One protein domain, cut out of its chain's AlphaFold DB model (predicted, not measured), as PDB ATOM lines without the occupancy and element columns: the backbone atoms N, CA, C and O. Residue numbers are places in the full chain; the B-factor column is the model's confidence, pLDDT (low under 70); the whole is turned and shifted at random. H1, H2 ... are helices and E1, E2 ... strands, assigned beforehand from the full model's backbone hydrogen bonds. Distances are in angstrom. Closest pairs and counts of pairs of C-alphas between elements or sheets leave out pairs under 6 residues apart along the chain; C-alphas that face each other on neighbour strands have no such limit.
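AT A GLANCE: This is residues 18 to 67 of the 226 residues of the protein "Hypothetical protein" of Sepia pharaonis (UniProt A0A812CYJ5). One long helix, H2, sticks out like a handle from a small head, and it makes most of the length. The head holds the short helix H1 and a loop that folds back on itself, residues 18 to 19 pairing antiparallel with residues 27 to 28 of the short strand E1. The printed part has 50 residues, with E1, H1 and H2 in that order along the chain, and its class is mostly helix. It is extended, with a radius of gyration of the C-alphas of 16.6 A and spans of 53 by 16 by 11 A.

HOW THE PARTS SIT: Start with H2, residues 41 to 67, of which residues 47 to 67 stand free. Next look at H1, residues 33 to 39, which is close to H2 but not clearly touching it: their closest C-alphas, those of Met 37 and Lys 43, are 7.6 A apart. The two helices run the same way at a steep tilt of 61 degrees. Farther on lies E1, residues 27 to 29, which pairs with no named strand. Its closest C-alpha to H1 is that of Val 28, 7.6 A from that of His 36. E1 and H2 are apart. In H2 every O i to N i+4 pair is within hydrogen-bond range; in H1, 2 of 3 are.

IN THESE COORDINATES: Find C-alpha 41 at (-41.856, 12.177, -14.116); from there H2 runs 39.8 A to C-alpha 67 at (-23.417, 47.207, -10.034). H1 measures 10.0 A from C-alpha 33 to C-alpha 39. E1 begins at C-alpha 27, (-54.630, 11.117, -19.886), and covers 7.0 A to C-alpha 29.

THE WHOLE: The two C-alphas farthest apart, those of Gln 31 and Cys 67, are 53.7 A apart. The printed part has no cut, and the links E1 to H1 and H1 to H2 are tight. The mean pLDDT of the printed part is 89.1, and no printed residue is under 70.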
ATOM      1  N   GLN A  18     -58.966  12.323 -16.867       89.00
ATOM      2  CA  GLN A  18     -58.495  13.671 -16.591       89.00
ATOM      3  C   GLN A  18     -57.087  13.844 -17.155       89.00
ATOM      4  O   GLN A  18     -56.273  12.919 -17.154       89.00
ATOM      5  N   THR A  19     -56.807  15.045 -17.644       90.81
ATOM      6  CA  THR A  19     -55.472  15.425 -18.102       90.81
ATOM      7  C   THR A  19     -54.582  15.707 -16.895       90.81
ATOM      8  O   THR A  19     -55.011  16.381 -15.956       90.81
ATOM      9  N   CYS A  20     -53.350  15.200 -16.900       92.19
ATOM     10  CA  CYS A  20     -52.384  15.493 -15.843       92.19
ATOM     11  C   CYS A  20     -52.057  17.001 -15.809       92.19
ATOM     12  O   CYS A  20     -51.817  17.592 -16.863       92.19
ATOM     13  N   PRO A  21     -51.987  17.637 -14.624       91.44
ATOM     14  CA  PRO A  21     -51.648  19.058 -14.520       91.44
ATOM     15  C   PRO A  21     -50.184  19.368 -14.871       91.44
ATOM     16  O   PRO A  21     -49.864  20.517 -15.155       91.44
ATOM     17  N   PHE A  22     -49.296  18.367 -14.841       91.12
ATOM     18  CA  PHE A  22     -47.863  18.533 -15.119       91.12
ATOM     19  C   PHE A  22     -47.501  18.288 -16.590       91.12
ATOM     20  O   PHE A  22     -46.512  18.834 -17.069       91.12
ATOM     21  N   ASP A  23     -48.283  17.478 -17.306       87.00
ATOM     22  CA  ASP A  23     -48.095  17.228 -18.736       87.00
ATOM     23  C   ASP A  23     -49.451  17.013 -19.414       87.00
ATOM     24  O   ASP A  23     -50.201  16.090 -19.088       87.00
ATOM     25  N   THR A  24     -49.741  17.848 -20.409       89.00
ATOM     26  CA  THR A  24     -50.993  17.814 -21.172       89.00
ATOM     27  C   THR A  24     -51.139  16.557 -22.031       89.00
ATOM     28  O   THR A  24     -52.237  16.270 -22.512       89.00
ATOM     29  N   LYS A  25     -50.062  15.784 -22.215       88.44
ATOM     30  CA  LYS A  25     -50.066  14.526 -22.975       88.44
ATOM     31  C   LYS A  25     -50.572  13.331 -22.168       88.44
ATOM     32  O   LYS A  25     -50.993  12.338 -22.765       88.44
ATOM     33  N   HIS A  26     -50.539  13.395 -20.838       86.81
ATOM     34  CA  HIS A  26     -50.990  12.295 -19.990       86.81
ATOM     35  C   HIS A  26     -52.502  12.375 -19.753       86.81
ATOM     36  O   HIS A  26     -52.996  13.309 -19.123       86.81
ATOM     37  N   LEU A  27     -53.224  11.352 -20.214       88.31
ATOM     38  CA  LEU A  27     -54.630  11.117 -19.886       88.31
ATOM     39  C   LEU A  27     -54.709   9.970 -18.881       88.31
ATOM     40  O   LEU A  27     -54.340   8.838 -19.198       88.31
ATOM     41  N   VAL A  28     -55.179  10.266 -17.672       87.56
ATOM     42  CA  VAL A  28     -55.201   9.323 -16.548       87.56
ATOM     43  C   VAL A  28     -56.634   9.193 -16.033       87.56
ATOM     44  O   VAL A  28     -57.336  10.202 -15.935       87.56
ATOM     45  N   PRO A  29     -57.117   7.984 -15.699       89.94
ATOM     46  CA  PRO A  29     -58.421   7.822 -15.064       89.94
ATOM     47  C   PRO A  29     -58.511   8.637 -13.769       89.94
ATOM     48  O   PRO A  29     -57.578   8.629 -12.966       89.94
ATOM     49  N   GLN A  30     -59.643   9.301 -13.523       87.81
ATOM     50  CA  GLN A  30     -59.825  10.174 -12.353       87.81
ATOM     51  C   GLN A  30     -59.494   9.482 -11.016       87.81
ATOM     52  O   GLN A  30     -58.950  10.110 -10.113       87.81
ATOM     53  N   GLN A  31     -59.776   8.181 -10.901       88.19
ATOM     54  CA  GLN A  31     -59.492   7.387  -9.697       88.19
ATOM     55  C   GLN A  31     -57.992   7.149  -9.467       88.19
ATOM     56  O   GLN A  31     -57.557   7.027  -8.325       88.19
ATOM     57  N   GLU A  32     -57.195   7.110 -10.535       88.12
ATOM     58  CA  GLU A  32     -55.751   6.850 -10.481       88.12
ATOM     59  C   GLU A  32     -54.919   8.142 -10.514       88.12
ATOM     60  O   GLU A  32     -53.716   8.106 -10.265       88.12
ATOM     61  N   MET A  33     -55.549   9.298 -10.751       89.69
ATOM     62  CA  MET A  33     -54.897  10.611 -10.747       89.69
ATOM     63  C   MET A  33     -54.063  10.905  -9.483       89.69
ATOM     64  O   MET A  33     -52.910  11.311  -9.639       89.69
ATOM     65  N   PRO A  34     -54.542  10.683  -8.238       90.62
ATOM     66  CA  PRO A  34     -53.733  10.976  -7.051       90.62
ATOM     67  C   PRO A  34     -52.469  10.108  -6.964       90.62
ATOM     68  O   PRO A  34     -51.420  10.589  -6.539       90.62
ATOM     69  N   PHE A  35     -52.544   8.851  -7.414       91.38
ATOM     70  CA  PHE A  35     -51.381   7.968  -7.494       91.38
ATOM     71  C   PHE A  35     -50.437   8.387  -8.628       91.38
ATOM     72  O   PHE A  35     -49.226   8.456  -8.443       91.38
ATOM     73  N   HIS A  36     -50.975   8.769  -9.786       92.38
ATOM     74  CA  HIS A  36     -50.170   9.305 -10.879       92.38
ATOM     75  C   HIS A  36     -49.402  10.569 -10.461       92.38
ATOM     76  O   HIS A  36     -48.212  10.678 -10.738       92.38
ATOM     77  N   MET A  37     -50.030  11.503  -9.742       90.56
ATOM     78  CA  MET A  37     -49.384  12.744  -9.288       90.56
ATOM     79  C   MET A  37     -48.212  12.524  -8.315       90.56
ATOM     80  O   MET A  37     -47.374  13.422  -8.164       90.56
ATOM     81  N   SER A  38     -48.134  11.377  -7.632       91.19
ATOM     82  CA  SER A  38     -46.989  11.055  -6.768       91.19
ATOM     83  C   SER A  38     -45.804  10.488  -7.555       91.19
ATOM     84  O   SER A  38     -44.667  10.708  -7.144       91.19
ATOM     85  N   MET A  39     -46.055   9.838  -8.697       89.38
ATOM     86  CA  MET A  39     -45.036   9.160  -9.515       89.38
ATOM     87  C   MET A  39     -44.759   9.822 -10.876       89.38
ATOM     88  O   MET A  39     -43.928   9.330 -11.633       89.38
ATOM     89  N   CYS A  40     -45.449  10.910 -11.219       90.81
ATOM     90  CA  CYS A  40     -45.316  11.568 -12.517       90.81
ATOM     91  C   CYS A  40     -43.900  12.135 -12.722       90.81
ATOM     92  O   CYS A  40     -43.470  13.018 -11.983       90.81
ATOM     93  N   GLU A  41     -43.203  11.694 -13.770       89.12
ATOM     94  CA  GLU A  41     -41.856  12.177 -14.116       89.12
ATOM     95  C   GLU A  41     -41.844  13.679 -14.443       89.12
ATOM     96  O   GLU A  41     -40.942  14.404 -14.025       89.12
ATOM     97  N   ALA A  42     -42.898  14.177 -15.102       87.69
ATOM     98  CA  ALA A  42     -43.032  15.592 -15.446       87.69
ATOM     99  C   ALA A  42     -43.044  16.507 -14.207       87.69
ATOM    100  O   ALA A  42     -42.553  17.632 -14.263       87.69
ATOM    101  N   LYS A  43     -43.529  16.013 -13.059       90.06
ATOM    102  CA  LYS A  43     -43.481  16.748 -11.786       90.06
ATOM    103  C   LYS A  43     -42.044  16.959 -11.306       90.06
ATOM    104  O   LYS A  43     -41.729  18.021 -10.778       90.06
ATOM    105  N   VAL A  44     -41.185  15.953 -11.473       86.38
ATOM    106  CA  VAL A  44     -39.774  16.020 -11.065       86.38
ATOM    107  C   VAL A  44     -39.019  17.006 -11.951       86.38
ATOM    108  O   VAL A  44     -38.294  17.850 -11.433       86.38
ATOM    109  N   ILE A  45     -39.246  16.945 -13.266       87.19
ATOM    110  CA  ILE A  45     -38.615  17.850 -14.236       87.19
ATOM    111  C   ILE A  45     -39.001  19.304 -13.942       87.19
ATOM    112  O   ILE A  45     -38.121  20.139 -13.766       87.19
ATOM    113  N   LEU A  46     -40.297  19.589 -13.772       88.88
ATOM    114  CA  LEU A  46     -40.761  20.937 -13.421       88.88
ATOM    115  C   LEU A  46     -40.169  21.429 -12.093       88.88
ATOM    116  O   LEU A  46     -39.816  22.599 -11.975       88.88
ATOM    117  N   GLY A  47     -40.032  20.547 -11.098       88.56
ATOM    118  CA  GLY A  47     -39.389  20.888  -9.828       88.56
ATOM    119  C   GLY A  47     -37.917  21.280  -9.989       88.56
ATOM    120  O   GLY A  47     -37.477  22.258  -9.385       88.56
ATOM    121  N   LEU A  48     -37.171  20.556 -10.829       89.25
ATOM    122  CA  LEU A  48     -35.772  20.864 -11.140       89.25
ATOM    123  C   LEU A  48     -35.638  22.178 -11.917       89.25
ATOM    124  O   LEU A  48     -34.783  22.994 -11.580       89.25
ATOM    125  N   ASP A  49     -36.499  22.416 -12.904       90.50
ATOM    126  CA  ASP A  49     -36.487  23.654 -13.687       90.50
ATOM    127  C   ASP A  49     -36.775  24.876 -12.810       90.50
ATOM    128  O   ASP A  49     -36.093  25.896 -12.915       90.50
ATOM    129  N   ILE A  50     -37.748  24.779 -11.898       91.50
ATOM    130  CA  ILE A  50     -38.043  25.850 -10.936       91.50
ATOM    131  C   ILE A  50     -36.833  26.104 -10.030       91.50
ATOM    132  O   ILE A  50     -36.438  27.256  -9.866       91.50
ATOM    133  N   ALA A  51     -36.216  25.052  -9.484       91.88
ATOM    134  CA  ALA A  51     -35.035  25.190  -8.630       91.88
ATOM    135  C   ALA A  51     -33.857  25.849  -9.371       91.88
ATOM    136  O   ALA A  51     -33.223  26.759  -8.836       91.88
ATOM    137  N   ASN A  52     -33.607  25.451 -10.621       93.25
ATOM    138  CA  ASN A  52     -32.565  26.043 -11.458       93.25
ATOM    139  C   ASN A  52     -32.847  27.516 -11.776       93.25
ATOM    140  O   ASN A  52     -31.936  28.340 -11.722       93.25
ATOM    141  N   ASN A  53     -34.103  27.866 -12.066       92.69
ATOM    142  CA  ASN A  53     -34.498  29.249 -12.327       92.69
ATOM    143  C   ASN A  53     -34.321  30.139 -11.091       92.69
ATOM    144  O   ASN A  53     -33.831  31.260 -11.223       92.69
ATOM    145  N   ILE A  54     -34.663  29.638  -9.897       92.81
ATOM    146  CA  ILE A  54     -34.440  30.353  -8.632       92.81
ATOM    147  C   ILE A  54     -32.941  30.582  -8.412       92.81
ATOM    148  O   ILE A  54     -32.525  31.724  -8.226       92.81
ATOM    149  N   ALA A  55     -32.118  29.536  -8.533       90.75
ATOM    150  CA  ALA A  55     -30.667  29.653  -8.369       90.75
ATOM    151  C   ALA A  55     -30.043  30.627  -9.388       90.75
ATOM    152  O   ALA A  55     -29.164  31.428  -9.062       90.75
ATOM    153  N   GLN A  56     -30.521  30.606 -10.633       91.25
ATOM    154  CA  GLN A  56     -30.083  31.552 -11.652       91.25
ATOM    155  C   GLN A  56     -30.469  32.988 -11.275       91.25
ATOM    156  O   GLN A  56     -29.635  33.888 -11.416       91.25
ATOM    157  N   GLN A  57     -31.699  33.202 -10.797       91.12
ATOM    158  CA  GLN A  57     -32.213  34.508 -10.388       91.12
ATOM    159  C   GLN A  57     -31.415  35.099  -9.220       91.12
ATOM    160  O   GLN A  57     -31.053  36.273  -9.292       91.12
ATOM    161  N   GLU A  58     -31.063  34.294  -8.218       90.19
ATOM    162  CA  GLU A  58     -30.194  34.716  -7.111       90.19
ATOM    163  C   GLU A  58     -28.822  35.196  -7.625       90.19
ATOM    164  O   GLU A  58     -28.361  36.270  -7.242       90.19
ATOM    165  N   SER A  59     -28.214  34.497  -8.597       91.69
ATOM    166  CA  SER A  59     -26.934  34.951  -9.178       91.69
ATOM    167  C   SER A  59     -27.055  36.251  -9.992       91.69
ATOM    168  O   SER A  59     -26.106  37.035 -10.076       91.69
ATOM    169  N   TRP A  60     -28.210  36.499 -10.623       84.12
ATOM    170  CA  TRP A  60     -28.466  37.769 -11.312       84.12
ATOM    171  C   TRP A  60     -28.669  38.909 -10.319       84.12
ATOM    172  O   TRP A  60     -28.202  40.018 -10.581       84.12
ATOM    173  N   GLN A  61     -29.323  38.646  -9.186       86.25
ATOM    174  CA  GLN A  61     -29.491  39.626  -8.116       86.25
ATOM    175  C   GLN A  61     -28.143  40.029  -7.514       86.25
ATOM    176  O   GLN A  61     -27.866  41.224  -7.434       86.25
ATOM    177  N   GLU A  62     -27.255  39.071  -7.234       89.44
ATOM    178  CA  GLU A  62     -25.893  39.359  -6.756       89.44
ATOM    179  C   GLU A  62     -25.117  40.259  -7.740       89.44
ATOM    180  O   GLU A  62     -24.484  41.243  -7.350       89.44
ATOM    181  N   LYS A  63     -25.219  39.987  -9.049       89.12
ATOM    182  CA  LYS A  63     -24.589  40.828 -10.084       89.12
ATOM    183  C   LYS A  63     -25.162  42.244 -10.129       89.12
ATOM    184  O   LYS A  63     -24.411  43.191 -10.355       89.12
ATOM    185  N   LEU A  64     -26.473  42.400  -9.943       84.00
ATOM    186  CA  LEU A  64     -27.118  43.715  -9.915       84.00
ATOM    187  C   LEU A  64     -26.691  44.515  -8.682       84.00
ATOM    188  O   LEU A  64     -26.396  45.706  -8.797       84.00
ATOM    189  N   GLU A  65     -26.597  43.866  -7.524       83.75
ATOM    190  CA  GLU A  65     -26.120  44.490  -6.288       83.75
ATOM    191  C   GLU A  65     -24.657  44.940  -6.406       83.75
ATOM    192  O   GLU A  65     -24.326  46.054  -5.992       83.75
ATOM    193  N   ALA A  66     -23.808  44.157  -7.077       83.12
ATOM    194  CA  ALA A  66     -22.438  44.562  -7.393       83.12
ATOM    195  C   ALA A  66     -22.377  45.816  -8.293       83.12
ATOM    196  O   ALA A  66     -21.494  46.659  -8.128       83.12
ATOM    197  N   CYS A  67     -23.327  45.991  -9.219       76.94
ATOM    198  CA  CYS A  67     -23.417  47.207 -10.034       76.94
ATOM    199  C   CYS A  67     -23.893  48.433  -9.235       76.94
ATOM    200  O   CYS A  67     -23.463  49.549  -9.525       76.94
TER     201      CYS A  67